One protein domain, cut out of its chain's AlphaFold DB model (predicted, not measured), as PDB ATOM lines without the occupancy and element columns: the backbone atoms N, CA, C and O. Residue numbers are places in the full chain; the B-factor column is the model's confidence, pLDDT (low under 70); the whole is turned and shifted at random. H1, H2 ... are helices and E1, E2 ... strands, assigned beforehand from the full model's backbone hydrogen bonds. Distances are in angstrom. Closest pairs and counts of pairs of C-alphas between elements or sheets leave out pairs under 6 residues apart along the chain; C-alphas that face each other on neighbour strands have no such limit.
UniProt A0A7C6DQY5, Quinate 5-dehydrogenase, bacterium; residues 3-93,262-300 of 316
ATOM      1  N   PHE A   3     216.615 146.862 180.713       95.75
ATOM      2  CA  PHE A   3     215.804 145.914 181.482       95.75
ATOM      3  C   PHE A   3     216.621 144.645 181.744       95.75
ATOM      4  O   PHE A   3     216.944 143.918 180.808       95.75
ATOM      5  N   ASN A   4     216.924 144.355 183.006       97.50
ATOM      6  CA  ASN A   4     217.762 143.244 183.446       97.50
ATOM      7  C   ASN A   4     216.892 142.115 184.005       97.50
ATOM      8  O   ASN A   4     216.450 142.152 185.155       97.50
ATOM      9  N   CYS A   5     216.640 141.103 183.178       97.00
ATOM     10  CA  CYS A   5     215.794 139.960 183.502       97.00
ATOM     11  C   CYS A   5     216.654 138.716 183.748       97.00
ATOM     12  O   CYS A   5     217.467 138.332 182.902       97.00
ATOM     13  N   VAL A   6     216.449 138.031 184.873       97.56
ATOM     14  CA  VAL A   6     217.169 136.787 185.179       97.56
ATOM     15  C   VAL A   6     216.205 135.610 185.182       97.56
ATOM     16  O   VAL A   6     215.202 135.609 185.883       97.56
ATOM     17  N   SER A   7     216.512 134.561 184.426       95.75
ATOM     18  CA  SER A   7     215.779 133.301 184.484       95.75
ATOM     19  C   SER A   7     216.554 132.267 185.290       95.75
ATOM     20  O   SER A   7     217.573 131.753 184.832       95.75
ATOM     21  N   ILE A   8     216.029 131.932 186.467       96.75
ATOM     22  CA  ILE A   8     216.539 130.871 187.340       96.75
ATOM     23  C   ILE A   8     215.796 129.587 186.996       96.75
ATOM     24  O   ILE A   8     214.601 129.468 187.255       96.75
ATOM     25  N   SER A   9     216.480 128.637 186.362       92.00
ATOM     26  CA  SER A   9     215.858 127.431 185.823       92.00
ATOM     27  C   SER A   9     216.345 126.164 186.516       92.00
ATOM     28  O   SER A   9     217.542 125.920 186.568       92.00
ATOM     29  N   LEU A  10     215.440 125.278 186.936       90.88
ATOM     30  CA  LEU A  10     215.807 123.913 187.352       90.88
ATOM     31  C   LEU A  10     216.152 123.006 186.161       90.88
ATOM     32  O   LEU A  10     216.629 121.891 186.336       90.88
ATOM     33  N   GLY A  11     215.945 123.473 184.929       85.19
ATOM     34  CA  GLY A  11     216.404 122.779 183.732       85.19
ATOM     35  C   GLY A  11     217.929 122.815 183.579       85.19
ATOM     36  O   GLY A  11     218.643 123.453 184.348       85.19
ATOM     37  N   SER A  12     218.434 122.164 182.526       84.25
ATOM     38  CA  SER A  12     219.884 121.999 182.389       84.25
ATOM     39  C   SER A  12     220.673 123.309 182.251       84.25
ATOM     40  O   SER A  12     220.234 124.216 181.526       84.25
ATOM     41  N   SER A  13     221.850 123.357 182.887       89.06
ATOM     42  CA  SER A  13     222.869 124.419 182.770       89.06
ATOM     43  C   SER A  13     223.522 124.486 181.385       89.06
ATOM     44  O   SER A  13     223.963 125.534 180.926       89.06
ATOM     45  N   LYS A  14     223.492 123.394 180.608       86.44
ATOM     46  CA  LYS A  14     223.984 123.381 179.211       86.44
ATOM     47  C   LYS A  14     223.256 124.360 178.289       86.44
ATOM     48  O   LYS A  14     223.693 124.609 177.171       86.44
ATOM     49  N   ARG A  15     222.091 124.839 178.723       81.69
ATOM     50  CA  ARG A  15     221.249 125.785 177.993       81.69
ATOM     51  C   ARG A  15     221.432 127.218 178.490       81.69
ATOM     52  O   ARG A  15     220.584 128.058 178.168       81.69
ATOM     53  N   ASP A  16     222.443 127.478 179.305       90.62
ATOM     54  CA  ASP A  16     222.703 128.804 179.848       90.62
ATOM     55  C   ASP A  16     223.061 129.759 178.729       90.62
ATOM     56  O   ASP A  16     223.735 129.407 177.760       90.62
ATOM     57  N   LYS A  17     222.479 130.950 178.811       88.19
ATOM     58  CA  LYS A  17     222.602 131.946 177.759       88.19
ATOM     59  C   LYS A  17     222.442 133.324 178.368       88.19
ATOM     60  O   LYS A  17     221.478 133.574 179.091       88.19
ATOM     61  N   PHE A  18     223.373 134.195 178.016       92.31
ATOM     62  CA  PHE A  18     223.227 135.630 178.152       92.31
ATOM     63  C   PHE A  18     222.899 136.200 176.776       92.31
ATOM     64  O   PHE A  18     223.502 135.792 175.782       92.31
ATOM     65  N   ILE A  19     221.919 137.089 176.712       88.19
ATOM     66  CA  ILE A  19     221.530 137.760 175.478       88.19
ATOM     67  C   ILE A  19     221.116 139.193 175.787       88.19
ATOM     68  O   ILE A  19     220.496 139.455 176.817       88.19
ATOM     69  N   SER A  20     221.446 140.097 174.874       89.50
ATOM     70  CA  SER A  20     220.992 141.479 174.897       89.50
ATOM     71  C   SER A  20     220.404 141.814 173.535       89.50
ATOM     72  O   SER A  20     221.000 141.490 172.508       89.50
ATOM     73  N   PHE A  21     219.215 142.402 173.511       85.25
ATOM     74  CA  PHE A  21     218.564 142.807 172.270       85.25
ATOM     75  C   PHE A  21     217.668 144.015 172.493       85.25
ATOM     76  O   PHE A  21     217.223 144.283 173.609       85.25
ATOM     77  N   ASN A  22     217.382 144.731 171.409       81.31
ATOM     78  CA  ASN A  22     216.588 145.947 171.475       81.31
ATOM     79  C   ASN A  22     215.117 145.675 171.164       81.31
ATOM     80  O   ASN A  22     214.787 144.952 170.223       81.31
ATOM     81  N   ILE A  23     214.244 146.324 171.927       77.12
ATOM     82  CA  ILE A  23     212.813 146.439 171.678       77.12
ATOM     83  C   ILE A  23     212.484 147.934 171.602       77.12
ATOM     84  O   ILE A  23     212.395 148.623 172.622       77.12
ATOM     85  N   GLY A  24     212.353 148.458 170.380       78.19
ATOM     86  CA  GLY A  24     212.343 149.908 170.159       78.19
ATOM     87  C   GLY A  24     213.629 150.542 170.704       78.19
ATOM     88  O   GLY A  24     214.721 150.064 170.404       78.19
ATOM     89  N   ASP A  25     213.489 151.557 171.557       83.94
ATOM     90  CA  ASP A  25     214.607 152.260 172.214       83.94
ATOM     91  C   ASP A  25     215.010 151.640 173.572       83.94
ATOM     92  O   ASP A  25     215.701 152.253 174.397       83.94
ATOM     93  N   ASN A  26     214.529 150.429 173.858       87.06
ATOM     94  CA  ASN A  26     214.798 149.717 175.101       87.06
ATOM     95  C   ASN A  26     215.745 148.547 174.872       87.06
ATOM     96  O   ASN A  26     215.577 147.803 173.914       87.06
ATOM     97  N   VAL A  27     216.694 148.363 175.785       91.12
ATOM     98  CA  VAL A  27     217.632 147.238 175.780       91.12
ATOM     99  C   VAL A  27     217.122 146.198 176.767       91.12
ATOM    100  O   VAL A  27     216.930 146.505 177.943       91.12
ATOM    101  N   ILE A  28     216.892 144.975 176.302       90.38
ATOM    102  CA  ILE A  28     216.480 143.845 177.133       90.38
ATOM    103  C   ILE A  28     217.673 142.915 177.311       90.38
ATOM    104  O   ILE A  28     218.113 142.270 176.361       90.38
ATOM    105  N   ASN A  29     218.163 142.825 178.541       95.12
ATOM    106  CA  ASN A  29     219.210 141.905 178.955       95.12
ATOM    107  C   ASN A  29     218.565 140.696 179.630       95.12
ATOM    108  O   ASN A  29     217.832 140.833 180.610       95.12
ATOM    109  N   ILE A  30     218.843 139.499 179.119       93.06
ATOM    110  CA  ILE A  30     218.338 138.245 179.681       93.06
ATOM    111  C   ILE A  30     219.516 137.353 180.042       93.06
ATOM    112  O   ILE A  30     220.319 136.987 179.184       93.06
ATOM    113  N   CYS A  31     219.569 136.939 181.305       94.75
ATOM    114  CA  CYS A  31     220.485 135.910 181.781       94.75
ATOM    115  C   CYS A  31     219.690 134.666 182.184       94.75
ATOM    116  O   CYS A  31     219.003 134.671 183.202       94.75
ATOM    117  N   ARG A  32     219.758 133.589 181.393       93.00
ATOM    118  CA  ARG A  32     219.203 132.287 181.786       93.00
ATOM    119  C   ARG A  32     220.296 131.436 182.422       93.00
ATOM    120  O   ARG A  32     221.245 131.071 181.732       93.00
ATOM    121  N   MET A  33     220.071 131.033 183.668       95.00
ATOM    122  CA  MET A  33     220.936 130.148 184.448       95.00
ATOM    123  C   MET A  33     220.189 128.862 184.809       95.00
ATOM    124  O   MET A  33     219.079 128.905 185.342       95.00
ATOM    125  N   GLY A  34     220.773 127.718 184.485       92.88
ATOM    126  CA  GLY A  34     220.257 126.388 184.768       92.88
ATOM    127  C   GLY A  34     220.964 125.776 185.970       92.88
ATOM    128  O   GLY A  34     222.179 125.874 186.092       92.88
ATOM    129  N   PHE A  35     220.205 125.110 186.832       93.69
ATOM    130  CA  PHE A  35     220.699 124.509 188.073       93.69
ATOM    131  C   PHE A  35     220.581 122.981 188.086       93.69
ATOM    132  O   PHE A  35     220.795 122.363 189.120       93.69
ATOM    133  N   ASP A  36     220.237 122.360 186.948       88.31
ATOM    134  CA  ASP A  36     220.200 120.897 186.770       88.31
ATOM    135  C   ASP A  36     219.378 120.154 187.854       88.31
ATOM    136  O   ASP A  36     219.696 119.031 188.240       88.31
ATOM    137  N   GLY A  37     218.298 120.776 188.333       86.56
ATOM    138  CA  GLY A  37     217.416 120.251 189.380       86.56
ATOM    139  C   GLY A  37     217.822 120.610 190.813       86.56
ATOM    140  O   GLY A  37     217.083 120.284 191.738       86.56
ATOM    141  N   ASP A  38     218.947 121.300 191.023       91.00
ATOM    142  CA  ASP A  38     219.418 121.681 192.356       91.00
ATOM    143  C   ASP A  38     218.673 122.916 192.894       91.00
ATOM    144  O   ASP A  38     219.035 124.075 192.657       91.00
ATOM    145  N   LEU A  39     217.612 122.645 193.658       91.31
ATOM    146  CA  LEU A  39     216.813 123.653 194.356       91.31
ATOM    147  C   LEU A  39     217.635 124.481 195.353       91.31
ATOM    148  O   LEU A  39     217.354 125.664 195.534       91.31
ATOM    149  N   VAL A  40     218.643 123.895 196.005       94.44
ATOM    150  CA  VAL A  40     219.434 124.581 197.039       94.44
ATOM    151  C   VAL A  40     220.337 125.631 196.404       94.44
ATOM    152  O   VAL A  40     220.431 126.751 196.910       94.44
ATOM    153  N   ILE A  41     220.985 125.300 195.287       95.75
ATOM    154  CA  ILE A  41     221.819 126.258 194.554       95.75
ATOM    155  C   ILE A  41     220.941 127.334 193.905       95.75
ATOM    156  O   ILE A  41     221.264 128.518 194.018       95.75
ATOM    157  N   ALA A  42     219.806 126.958 193.303       96.12
ATOM    158  CA  ALA A  42     218.856 127.919 192.739       96.12
ATOM    159  C   ALA A  42     218.359 128.920 193.797       96.12
ATOM    160  O   ALA A  42     218.346 130.126 193.554       96.12
ATOM    161  N   LYS A  43     218.030 128.428 195.001       96.94
ATOM    162  CA  LYS A  43     217.632 129.243 196.154       96.94
ATOM    163  C   LYS A  43     218.705 130.278 196.511       96.94
ATOM    164  O   LYS A  43     218.415 131.471 196.545       96.94
ATOM    165  N   LYS A  44     219.950 129.832 196.714       97.31
ATOM    166  CA  LYS A  44     221.087 130.713 197.041       97.31
ATOM    167  C   LYS A  44     221.347 131.759 195.961       97.31
ATOM    168  O   LYS A  44     221.777 132.867 196.268       97.31
ATOM    169  N   MET A  45     221.101 131.423 194.694       97.56
ATOM    170  CA  MET A  45     221.227 132.397 193.615       97.56
ATOM    171  C   MET A  45     220.182 133.506 193.744       97.56
ATOM    172  O   MET A  45     220.540 134.671 193.648       97.56
ATOM    173  N   ILE A  46     218.914 133.172 194.004       97.62
ATOM    174  CA  ILE A  46     217.851 134.180 194.176       97.62
ATOM    175  C   ILE A  46     218.167 135.123 195.343       97.62
ATOM    176  O   ILE A  46     217.970 136.330 195.204       97.62
ATOM    177  N   GLU A  47     218.690 134.588 196.451       96.94
ATOM    178  CA  GLU A  47     219.161 135.377 197.599       96.94
ATOM    179  C   GLU A  47     220.281 136.342 197.184       96.94
ATOM    180  O   GLU A  47     220.203 137.532 197.469       96.94
ATOM    181  N   LYS A  48     221.282 135.860 196.434       96.69
ATOM    182  CA  LYS A  48     222.395 136.692 195.952       96.69
ATOM    183  C   LYS A  48     221.936 137.817 195.018       96.69
ATOM    184  O   LYS A  48     222.469 138.917 195.081       96.69
ATOM    185  N   LEU A  49     220.952 137.562 194.154       97.25
ATOM    186  CA  LEU A  49     220.462 138.566 193.199       97.25
ATOM    187  C   LEU A  49     219.790 139.766 193.878       97.25
ATOM    188  O   LEU A  49     219.618 140.792 193.227       97.25
ATOM    189  N   GLN A  50     219.404 139.669 195.156       95.12
ATOM    190  CA  GLN A  50     218.745 140.778 195.853       95.12
ATOM    191  C   GLN A  50     219.641 142.025 195.955       95.12
ATOM    192  O   GLN A  50     219.112 143.144 195.919       95.12
ATOM    193  N   ASP A  51     220.960 141.817 195.990       94.31
ATOM    194  CA  ASP A  51     221.997 142.852 196.058       94.31
ATOM    195  C   ASP A  51     222.436 143.373 194.673       94.31
ATOM    196  O   ASP A  51     223.266 144.273 194.585       94.31
ATOM    197  N   GLU A  52     221.869 142.835 193.590       95.69
ATOM    198  CA  GLU A  52     222.244 143.154 192.209       95.69
ATOM    199  C   GLU A  52     221.187 144.037 191.513       95.69
ATOM    200  O   GLU A  52     220.008 144.098 191.897       95.69
ATOM    201  N   GLU A  53     221.582 144.697 190.421       94.50
ATOM    202  CA  GLU A  53     220.685 145.493 189.569       94.50
ATOM    203  C   GLU A  53     219.834 144.612 188.637       94.50
ATOM    204  O   GLU A  53     219.972 144.617 187.412       94.50
ATOM    205  N   VAL A  54     218.935 143.833 189.239       97.25
ATOM    206  CA  VAL A  54     217.980 142.957 188.550       97.25
ATOM    207  C   VAL A  54     216.559 143.497 188.697       97.25
ATOM    208  O   VAL A  54     216.118 143.842 189.795       97.25
ATOM    209  N   ASP A  55     215.830 143.536 187.581       97.94
ATOM    210  CA  ASP A  55     214.462 144.058 187.515       97.94
ATOM    211  C   ASP A  55     213.401 142.983 187.731       97.94
ATOM    212  O   ASP A  55     212.302 143.287 188.192       97.94
ATOM    213  N   SER A  56     213.699 141.731 187.384       98.25
ATOM    214  CA  SER A  56     212.774 140.610 187.546       98.25
ATOM    215  C   SER A  56     213.476 139.255 187.530       98.25
ATOM    216  O   SER A  56     214.554 139.095 186.948       98.25
ATOM    217  N   ILE A  57     212.832 138.266 188.155       98.31
ATOM    218  CA  ILE A  57     213.266 136.867 188.148       98.31
ATOM    219  C   ILE A  57     212.162 135.974 187.574       98.31
ATOM    220  O   ILE A  57     211.046 135.949 188.086       98.31
ATOM    221  N   GLY A  58     212.489 135.189 186.548       97.38
ATOM    222  CA  GLY A  58     211.622 134.154 185.985       97.38
ATOM    223  C   GLY A  58     212.044 132.743 186.408       97.38
ATOM    224  O   GLY A  58     213.050 132.229 185.907       97.38
ATOM    225  N   LEU A  59     211.257 132.077 187.254       96.31
ATOM    226  CA  LEU A  59     211.432 130.673 187.636       96.31
ATOM    227  C   LEU A  59     211.121 129.766 186.442       96.31
ATOM    228  O   LEU A  59     210.033 129.810 185.883       96.31
ATOM    229  N   GLY A  60     212.103 128.986 185.995       90.62
ATOM    230  CA  GLY A  60     211.996 128.163 184.792       90.62
ATOM    231  C   GLY A  60     212.152 126.675 185.069       90.62
ATOM    232  O   GLY A  60     212.974 126.256 185.878       90.62
ATOM    233  N   GLY A  61     211.442 125.837 184.321       84.62
ATOM    234  CA  GLY A  61     211.489 124.388 184.541       84.62
ATOM    235  C   GLY A  61     210.916 123.967 185.895       84.62
ATOM    236  O   GLY A  61     211.220 122.869 186.336       84.62
ATOM    237  N   ILE A  62     210.145 124.849 186.531       86.44
ATOM    238  CA  ILE A  62     209.240 124.587 187.640       86.44
ATOM    239  C   ILE A  62     208.123 125.625 187.567       86.44
ATOM    240  O   ILE A  62     208.407 126.804 187.357       86.44
ATOM    241  N   ASP A  63     206.878 125.186 187.713       87.25
ATOM    242  CA  ASP A  63     205.733 126.090 187.795       87.25
ATOM    243  C   ASP A  63     205.511 126.463 189.266       87.25
ATOM    244  O   ASP A  63     205.655 125.625 190.156       87.25
ATOM    245  N   LEU A  64     205.191 127.724 189.545       91.44
ATOM    246  CA  LEU A  64     204.783 128.185 190.871       91.44
ATOM    247  C   LEU A  64     203.287 127.975 191.062       91.44
ATOM    248  O   LEU A  64     202.866 127.516 192.127       91.44
ATOM    249  N   LEU A  65     202.509 128.306 190.030       89.19
ATOM    250  CA  LEU A  65     201.057 128.256 190.048       89.19
ATOM    251  C   LEU A  65     200.506 127.423 188.895       89.19
ATOM    252  O   LEU A  65     200.740 127.720 187.725       89.19
ATOM    253  N   LEU A  66     199.664 126.449 189.235       86.62
ATOM    254  CA  LEU A  66     198.782 125.785 188.279       86.62
ATOM    255  C   LEU A  66     197.375 126.355 188.433       86.62
ATOM    256  O   LEU A  66     196.825 126.351 189.533       86.62
ATOM    257  N   PHE A  67     196.794 126.848 187.343       84.31
ATOM    258  CA  PHE A  67     195.473 127.474 187.351       84.31
ATOM    259  C   PHE A  67     194.426 126.553 186.740       84.31
ATOM    260  O   PHE A  67     194.606 126.045 185.637       84.31
ATOM    261  N   ILE A  68     193.308 126.389 187.443       83.81
ATOM    262  CA  ILE A  68     192.161 125.597 186.998       83.81
ATOM    263  C   ILE A  68     190.905 126.405 187.281       83.81
ATOM    264  O   ILE A  68     190.536 126.635 188.438       83.81
ATOM    265  N   ASN A  69     190.251 126.848 186.209       83.56
ATOM    266  CA  ASN A  69     189.217 127.878 186.268       83.56
ATOM    267  C   ASN A  69     189.716 129.107 187.056       83.56
ATOM    268  O   ASN A  69     190.765 129.670 186.751       83.56
ATOM    269  N   ASN A  70     188.974 129.497 188.094       81.44
ATOM    270  CA  ASN A  70     189.285 130.640 188.952       81.44
ATOM    271  C   ASN A  70     190.142 130.268 190.171       81.44
ATOM    272  O   ASN A  70     190.423 131.132 190.998       81.44
ATOM    273  N   ASN A  71     190.535 128.999 190.305       83.31
ATOM    274  CA  ASN A  71     191.368 128.525 191.405       83.31
ATOM    275  C   ASN A  71     192.811 128.350 190.937       83.31
ATOM    276  O   ASN A  71     193.068 128.050 189.769       83.31
ATOM    277  N   TYR A  72     193.749 128.490 191.867       86.12
ATOM    278  CA  TYR A  72     195.147 128.164 191.634       86.12
ATOM    279  C   TYR A  72     195.683 127.244 192.721       86.12
ATOM    280  O   TYR A  72     195.190 127.216 193.849       86.12
ATOM    281  N   PHE A  73     196.728 126.516 192.363       85.50
ATOM    282  CA  PHE A  73     197.414 125.570 193.220       85.50
ATOM    283  C   PHE A  73     198.893 125.919 193.256       85.50
ATOM    284  O   PHE A  73     199.498 126.163 192.215       85.50
ATOM    285  N   VAL A  74     199.454 125.958 194.462       88.38
ATOM    286  CA  VAL A  74     200.832 126.391 194.689       88.38
ATOM    287  C   VAL A  74     201.741 125.177 194.788       88.38
ATOM    288  O   VAL A  74     201.545 124.327 195.657       88.38
ATOM    289  N   ILE A  75     202.766 125.119 193.942       86.31
ATOM    290  CA  ILE A  75     203.800 124.083 194.024       86.31
ATOM    291  C   ILE A  75     204.804 124.476 195.112       86.31
ATOM    292  O   ILE A  75     205.433 125.536 195.055       86.31
ATOM    293  N   LYS A  76     204.957 123.613 196.124       87.12
ATOM    294  CA  LYS A  76     205.745 123.897 197.337       87.12
ATOM    295  C   LYS A  76     207.207 124.225 197.038       87.12
ATOM    296  O   LYS A  76     207.714 125.223 197.543       87.12
ATOM    297  N   ASP A  77     207.856 123.434 196.186       87.00
ATOM    298  CA  ASP A  77     209.268 123.630 195.832       87.00
ATOM    299  C   ASP A  77     209.499 124.978 195.130       87.00
ATOM    300  O   ASP A  77     210.444 125.701 195.448       87.00
ATOM    301  N   ALA A  78     208.592 125.377 194.235       90.94
ATOM    302  CA  ALA A  78     208.642 126.686 193.592       90.94
ATOM    303  C   ALA A  78     208.377 127.822 194.584       90.94
ATOM    304  O   ALA A  78     209.023 128.866 194.509       90.94
ATOM    305  N   LYS A  79     207.461 127.619 195.539       93.56
ATOM    306  CA  LYS A  79     207.164 128.605 196.584       93.56
ATOM    307  C   LYS A  79     208.381 128.887 197.461       93.56
ATOM    308  O   LYS A  79     208.628 130.045 197.778       93.56
ATOM    309  N   ILE A  80     209.173 127.859 197.781       93.50
ATOM    310  CA  ILE A  80     210.440 128.020 198.509       93.50
ATOM    311  C   ILE A  80     211.383 128.963 197.752       93.50
ATOM    312  O   ILE A  80     211.983 129.835 198.376       93.50
ATOM    313  N   LEU A  81     211.505 128.818 196.429       95.50
ATOM    314  CA  LEU A  81     212.320 129.715 195.602       95.50
ATOM    315  C   LEU A  81     211.738 131.132 195.550       95.50
ATOM    316  O   LEU A  81     212.464 132.102 195.759       95.50
ATOM    317  N   TYR A  82     210.430 131.245 195.305       96.44
ATOM    318  CA  TYR A  82     209.708 132.516 195.237       96.44
ATOM    319  C   TYR A  82     209.901 133.354 196.510       96.44
ATOM    320  O   TYR A  82     210.199 134.543 196.426       96.44
ATOM    321  N   ASP A  83     209.814 132.720 197.682       95.88
ATOM    322  CA  ASP A  83     209.897 133.388 198.986       95.88
ATOM    323  C   ASP A  83     211.282 133.945 199.332       95.88
ATOM    324  O   ASP A  83     211.406 134.695 200.298       95.88
ATOM    325  N   GLN A  84     212.324 133.621 198.559       96.69
ATOM    326  CA  GLN A  84     213.653 134.194 198.787       96.69
ATOM    327  C   GLN A  84     213.811 135.608 198.228       96.69
ATOM    328  O   GLN A  84     214.769 136.299 198.568       96.69
ATOM    329  N   SER A  85     212.892 136.052 197.368       95.69
ATOM    330  CA  SER A  85     212.950 137.388 196.784       95.69
ATOM    331  C   SER A  85     212.012 138.345 197.506       95.69
ATOM    332  O   SER A  85     210.792 138.259 197.379       95.69
ATOM    333  N   TYR A  86     212.575 139.311 198.227       91.31
ATOM    334  CA  TYR A  86     211.788 140.337 198.915       91.31
ATOM    335  C   TYR A  86     211.623 141.598 198.062       91.31
ATOM    336  O   TYR A  86     210.552 142.214 198.050       91.31
ATOM    337  N   ARG A  87     212.646 141.979 197.285       92.81
ATOM    338  CA  ARG A  87     212.626 143.208 196.479       92.81
ATOM    339  C   ARG A  87     212.193 142.944 195.043       92.81
ATOM    340  O   ARG A  87     211.272 143.605 194.565       92.81
ATOM    341  N   ILE A  88     212.799 141.962 194.387       96.94
ATOM    342  CA  ILE A  88     212.649 141.730 192.945       96.94
ATOM    343  C   ILE A  88     211.338 140.967 192.666       96.94
ATOM    344  O   ILE A  88     211.045 140.005 193.382       96.94
ATOM    345  N   PRO A  89     210.506 141.371 191.685       96.56
ATOM    346  CA  PRO A  89     209.341 140.584 191.281       96.56
ATOM    347  C   PRO A  89     209.767 139.215 190.742       96.56
ATOM    348  O   PRO A  89     210.677 139.120 189.915       96.56
ATOM    349  N   VAL A  90     209.083 138.167 191.200       97.50
ATOM    350  CA  VAL A  90     209.318 136.783 190.776       97.50
ATOM    351  C   VAL A  90     208.082 136.258 190.062       97.50
ATOM    352  O   VAL A  90     206.965 136.405 190.551       97.50
ATOM    353  N   VAL A  91     208.294 135.634 188.914       96.94
ATOM    354  CA  VAL A  91     207.262 135.074 188.034       96.94
ATOM    355  C   VAL A  91     207.693 133.700 187.529       96.94
ATOM    356  O   VAL A  91     208.856 133.339 187.662       96.94
ATOM    357  N   ASP A  92     206.781 132.912 186.966       93.88
ATOM    358  CA  ASP A  92     207.016 131.505 186.593       93.88
ATOM    359  C   ASP A  92     206.539 131.140 185.174       93.88
ATOM    360  O   ASP A  92     206.688 130.006 184.727       93.88
ATOM    361  N   GLY A  93     205.977 132.093 184.428       92.00
ATOM    362  CA  GLY A  93     205.409 131.844 183.102       92.00
ATOM    363  C   GLY A  93     203.897 131.628 183.114       92.00
ATOM    364  O   GLY A  93     203.292 131.575 182.042       92.00
ATOM    365  N   ALA A 262     207.934 130.576 178.673       89.69
ATOM    366  CA  ALA A 262     206.945 131.512 179.210       89.69
ATOM    367  C   ALA A 262     207.463 132.308 180.423       89.69
ATOM    368  O   ALA A 262     207.171 133.488 180.562       89.69
ATOM    369  N   ASN A 263     208.298 131.690 181.262       92.62
ATOM    370  CA  ASN A 263     208.887 132.328 182.437       92.62
ATOM    371  C   ASN A 263     209.802 133.516 182.103       92.62
ATOM    372  O   ASN A 263     209.908 134.455 182.883       92.62
ATOM    373  N   VAL A 264     210.465 133.484 180.944       91.50
ATOM    374  CA  VAL A 264     211.300 134.593 180.474       91.50
ATOM    375  C   VAL A 264     210.423 135.724 179.950       91.50
ATOM    376  O   VAL A 264     210.664 136.875 180.296       91.50
ATOM    377  N   THR A 265     209.384 135.404 179.172       89.50
ATOM    378  CA  THR A 265     208.395 136.392 178.711       89.50
ATOM    379  C   THR A 265     207.735 137.097 179.896       89.50
ATOM    380  O   THR A 265     207.692 138.326 179.925       89.50
ATOM    381  N   ASP A 266     207.324 136.341 180.918       93.50
ATOM    382  CA  ASP A 266     206.804 136.900 182.166       93.50
ATOM    383  C   ASP A 266     207.841 137.780 182.873       93.50
ATOM    384  O   ASP A 266     207.484 138.824 183.412       93.50
ATOM    385  N   SER A 267     209.122 137.394 182.878       95.50
ATOM    386  CA  SER A 267     210.194 138.194 183.488       95.50
ATOM    387  C   SER A 267     210.309 139.555 182.795       95.50
ATOM    388  O   SER A 267     210.348 140.590 183.461       95.50
ATOM    389  N   ILE A 268     210.297 139.580 181.460       93.69
ATOM    390  CA  ILE A 268     210.329 140.829 180.685       93.69
ATOM    391  C   ILE A 268     209.080 141.665 180.988       93.69
ATOM    392  O   ILE A 268     209.188 142.867 181.222       93.69
ATOM    393  N   PHE A 269     207.906 141.033 181.065       93.62
ATOM    394  CA  PHE A 269     206.661 141.705 181.439       93.62
ATOM    395  C   PHE A 269     206.700 142.301 182.856       93.62
ATOM    396  O   PHE A 269     206.260 143.431 183.079       93.62
ATOM    397  N   ALA A 270     207.248 141.567 183.825       96.12
ATOM    398  CA  ALA A 270     207.395 142.032 185.198       96.12
ATOM    399  C   ALA A 270     208.359 143.224 185.285       96.12
ATOM    400  O   ALA A 270     208.058 144.199 185.973       96.12
ATOM    401  N   ALA A 271     209.469 143.186 184.539       96.12
ATOM    402  CA  ALA A 271     210.411 144.300 184.444       96.12
ATOM    403  C   ALA A 271     209.773 145.526 183.763       96.12
ATOM    404  O   ALA A 271     209.925 146.649 184.245       96.12
ATOM    405  N   TYR A 272     208.993 145.312 182.696       94.25
ATOM    406  CA  TYR A 272     208.178 146.342 182.044       94.25
ATOM    407  C   TYR A 272     207.229 147.024 183.034       94.25
ATOM    408  O   TYR A 272     207.235 148.251 183.158       94.25
ATOM    409  N   CYS A 273     206.454 146.245 183.790       94.81
ATOM    410  CA  CYS A 273     205.527 146.784 184.780       94.81
ATOM    411  C   CYS A 273     206.250 147.548 185.893       94.81
ATOM    412  O   CYS A 273     205.815 148.638 186.271       94.81
ATOM    413  N   LEU A 274     207.369 147.012 186.385       94.75
ATOM    414  CA  LEU A 274     208.144 147.650 187.441       94.75
ATOM    415  C   LEU A 274     208.678 149.013 186.989       94.75
ATOM    416  O   LEU A 274     208.485 150.003 187.689       94.75
ATOM    417  N   LYS A 275     209.303 149.081 185.809       94.12
ATOM    418  CA  LYS A 275     210.003 150.284 185.340       94.12
ATOM    419  C   LYS A 275     209.105 151.315 184.665       94.12
ATOM    420  O   LYS A 275     209.314 152.509 184.856       94.12
ATOM    421  N   LEU A 276     208.118 150.883 183.880       92.62
ATOM    422  CA  LEU A 276     207.286 151.790 183.075       92.62
ATOM    423  C   LEU A 276     205.895 152.030 183.660       92.62
ATOM    424  O   LEU A 276     205.277 153.047 183.355       92.62
ATOM    425  N   LYS A 277     205.395 151.122 184.503       91.94
ATOM    426  CA  LYS A 277     204.082 151.263 185.157       91.94
ATOM    427  C   LYS A 277     204.189 151.482 186.667       91.94
ATOM    428  O   LYS A 277     203.158 151.624 187.318       91.94
ATOM    429  N   ASN A 278     205.409 151.507 187.216       93.00
ATOM    430  CA  ASN A 278     205.681 151.594 188.652       93.00
ATOM    431  C   ASN A 278     204.861 150.573 189.467       93.00
ATOM    432  O   ASN A 278     204.301 150.885 190.518       93.00
ATOM    433  N   LYS A 279     204.730 149.352 188.932       92.75
ATOM    434  CA  LYS A 279     203.897 148.286 189.495       92.75
ATOM    435  C   LYS A 279     204.695 146.995 189.605       92.75
ATOM    436  O   LYS A 279     205.072 146.400 188.598       92.75
ATOM    437  N   LYS A 280     204.907 146.526 190.835       92.69
ATOM    438  CA  LYS A 280     205.465 145.195 191.090       92.69
ATOM    439  C   LYS A 280     204.381 144.147 190.825       92.69
ATOM    440  O   LYS A 280     203.330 144.189 191.452       92.69
ATOM    441  N   ILE A 281     204.628 143.237 189.885       93.50
ATOM    442  CA  ILE A 281     203.699 142.150 189.553       93.50
ATOM    443  C   ILE A 281     203.976 140.934 190.436       93.50
ATOM    444  O   ILE A 281     205.131 140.613 190.718       93.50
ATOM    445  N   SER A 282     202.902 140.255 190.832       91.50
ATOM    446  CA  SER A 282     202.918 138.976 191.534       91.50
ATOM    447  C   SER A 282     202.023 137.976 190.794       91.50
ATOM    448  O   SER A 282     200.887 138.327 190.469       91.50
ATOM    449  N   PRO A 283     202.468 136.726 190.559       90.94
ATOM    450  CA  PRO A 283     201.626 135.672 189.985       90.94
ATOM    451  C   PRO A 283     200.370 135.364 190.816       90.94
ATOM    452  O   PRO A 283     199.381 134.872 190.277       90.94
ATOM    453  N   PHE A 284     200.402 135.656 192.122       90.56
ATOM    454  CA  PHE A 284     199.286 135.429 193.049       90.56
ATOM    455  C   PHE A 284     198.169 136.468 192.926       90.56
ATOM    456  O   PHE A 284     197.071 136.253 193.441       90.56
ATOM    457  N   GLU A 285     198.446 137.604 192.292       88.44
ATOM    458  CA  GLU A 285     197.492 138.696 192.179       88.44
ATOM    459  C   GLU A 285     196.723 138.624 190.856       88.44
ATOM    460  O   GLU A 285     197.264 138.188 189.832       88.44
ATOM    461  N   PRO A 286     195.456 139.074 190.830       82.50
ATOM    462  CA  PRO A 286     194.750 139.283 189.579       82.50
ATOM    463  C   PRO A 286     195.543 140.239 188.688       82.50
ATOM    464  O   PRO A 286     195.799 141.390 189.052       82.50
ATOM    465  N   LEU A 287     195.923 139.764 187.505       81.38
ATOM    466  CA  LEU A 287     196.577 140.611 186.527       81.38
ATOM    467  C   LEU A 287     195.538 141.360 185.697       81.38
ATOM    468  O   LEU A 287     194.580 140.773 185.195       81.38
ATOM    469  N   ASP A 288     195.781 142.652 185.498       82.12
ATOM    470  CA  ASP A 288     195.041 143.434 184.520       82.12
ATOM    471  C   ASP A 288     195.444 142.991 183.106       82.12
ATOM    472  O   ASP A 288     196.557 143.257 182.637       82.12
ATOM    473  N   ARG A 289     194.523 142.296 182.429       85.06
ATOM    474  CA  ARG A 289     194.711 141.818 181.054       85.06
ATOM    475  C   ARG A 289     195.055 142.964 180.105       85.06
ATOM    476  O   ARG A 289     195.814 142.737 179.168       85.06
ATOM    477  N   GLN A 290     194.547 144.173 180.346       86.31
ATOM    478  CA  GLN A 290     194.820 145.324 179.492       86.31
ATOM    479  C   GLN A 290     196.297 145.723 179.552       86.31
ATOM    480  O   GLN A 290     196.906 145.936 178.510       86.31
ATOM    481  N   ILE A 291     196.907 145.717 180.742       88.50
ATOM    482  CA  ILE A 291     198.343 146.009 180.900       88.50
ATOM    483  C   ILE A 291     199.190 144.981 180.140       88.50
ATOM    484  O   ILE A 291     200.192 145.337 179.520       88.50
ATOM    485  N   TYR A 292     198.792 143.706 180.168       87.88
ATOM    486  CA  TYR A 292     199.497 142.666 179.419       87.88
ATOM    487  C   TYR A 292     199.337 142.839 177.902       87.88
ATOM    488  O   TYR A 292     200.292 142.651 177.155       87.88
ATOM    489  N   LEU A 293     198.152 143.235 177.431       83.88
ATOM    490  CA  LEU A 293     197.923 143.538 176.017       83.88
ATOM    491  C   LEU A 293     198.723 144.755 175.542       83.88
ATOM    492  O   LEU A 293     199.292 144.701 174.461       83.88
ATOM    493  N   GLU A 294     198.810 145.818 176.344       84.50
ATOM    494  CA  GLU A 294     199.687 146.966 176.067       84.50
ATOM    495  C   GLU A 294     201.149 146.525 175.975       84.50
ATOM    496  O   GLU A 294     201.854 146.862 175.030       84.50
ATOM    497  N   PHE A 295     201.610 145.700 176.920       85.31
ATOM    498  CA  PHE A 295     202.949 145.120 176.852       85.31
ATOM    499  C   PHE A 295     203.169 144.335 175.554       85.31
ATOM    500  O   PHE A 295     204.202 144.469 174.907       85.31
ATOM    501  N   VAL A 296     202.201 143.528 175.143       79.88
ATOM    502  CA  VAL A 296     202.300 142.719 173.929       79.88
ATOM    503  C   VAL A 296     202.295 143.575 172.654       79.88
ATOM    504  O   VAL A 296     203.116 143.360 171.760       79.88
ATOM    505  N   ASN A 297     201.386 144.541 172.561       72.62
ATOM    506  CA  ASN A 297     201.165 145.327 171.348       72.62
ATOM    507  C   ASN A 297     202.177 146.466 171.204       72.62
ATOM    508  O   ASN A 297     202.732 146.664 170.125       72.62
ATOM    509  N   ASP A 298     202.446 147.180 172.293       67.44
ATOM    510  CA  ASP A 298     203.177 148.446 172.252       67.44
ATOM    511  C   ASP A 298     204.655 148.249 172.591       67.44
ATOM    512  O   ASP A 298     205.525 148.893 171.996       67.44
ATOM    513  N   PHE A 299     204.943 147.344 173.536       64.94
ATOM    514  CA  PHE A 299     206.305 147.052 173.967       64.94
ATOM    515  C   PHE A 299     206.909 145.935 173.124       64.94
ATOM    516  O   PHE A 299     207.783 146.214 172.316       64.94
ATOM    517  N   LEU A 300     206.423 144.695 173.219       64.19
ATOM    518  CA  LEU A 300     206.971 143.571 172.454       64.19
ATOM    519  C   LEU A 300     206.742 143.684 170.940       64.19
ATOM    520  O   LEU A 300     207.458 143.010 170.204       64.19
TER     521      LEU A 300
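This is residues 3 to 93 and 262 to 300 of the 316 residues of the protein "Quinate 5-dehydrogenase" of bacterium (UniProt A0A7C6DQY5). A twisted sheet of four strands, E2 E3 E1 E4, has the long helix H3 along one face and helix H1 along the other, in three layers. H2 lies beside H1, the two-stranded hairpin of E5 and E6 reaches away from this body as an arm, and H4 lies out beyond H3 after a long loop. The 130 printed residues have four named helices and six named strands, in the order E1 E2 E3 H1 E4 E5 E6 H2 H3 H4; the larger sheet is mixed, the smaller antiparallel, and the class is mixed, helices and strands. The whole is compact, with a radius of gyration of the C-alphas of 14.1 A and spans of 37 by 36 by 25 A.

The larger sheet holds E2, residues 17 to 23, 18.5 A long; E3, residues 26 to 34, 25.8 A; E1, residues 3 to 9, 19.0 A, beginning at C-alpha 3 (215.804, 145.914, 181.482); and E4, residues 56 to 60, 12.8 A. H3, residues 262 to 276, is 20.6 A long and begins at C-alpha 262 (206.945, 131.512, 179.210). H1, residues 39 to 49, measures 15.4 A, and H2, residues 76 to 82, 9.7 A. E5, residues 65 to 68, measures 9.8 A, and E6, residues 71 to 74, 10.2 A. H4, residues 289 to 299, is 14.6 A long and ends at C-alpha 299 (206.305, 147.052, 173.967).

E2 and E3 form an antiparallel hairpin, with N 19 and O 30 2.9 A apart. E3 and E1 are parallel, with N 5 and O 29 at 2.8 A, and so are E1 and E4, with N 58 and O 6 at 2.8 A. E3, H1 and E4 make a split strand-helix-strand unit, two parallel strands with E1 between them, and its crossover is right-handed. H3 runs along the strands at a height over the sheet of 5.4 A; the C-alphas of Gly 58 and Asn 263, the closest of E4 and H3, are 4.8 A apart. On the opposite face H1 lies over E1 at a height of 9.7 A, closest at the C-alphas of Ile 8 and Ala 42, 6.6 A apart. H2 only grazes the sheet, with residues 78 to 82. It touches H1 at a shallow tilt of 18 degrees, the same way, closest at the C-alphas of Lys 43 and Leu 81, 5.4 A apart. H4 is not on the sheet; it only just touches H3, with 3 pairs of C-alphas within 8 A, about perpendicular at 87 degrees, and the C-alphas of Phe 269 and Phe 295 are the closest, 6.8 A apart. E5 and E6 form a hairpin, with N 73 and O 66 2.8 A apart, and E6 is apart from E4. In H1, H2, H3 and H4 every O i to N i+4 pair is within hydrogen-bond range.

The C-alphas farthest apart, those of Asp 25 and Lys 76, are 38.9 A apart. Residues 94 to 261 are not printed, and C-alphas 93 and 262 are 4.2 A apart across the cut. The link from H3 to H4 is long, and residues 285 to 290 stand free. The mean pLDDT of the printed part is 90.4; residues 298 to 300 are under 70.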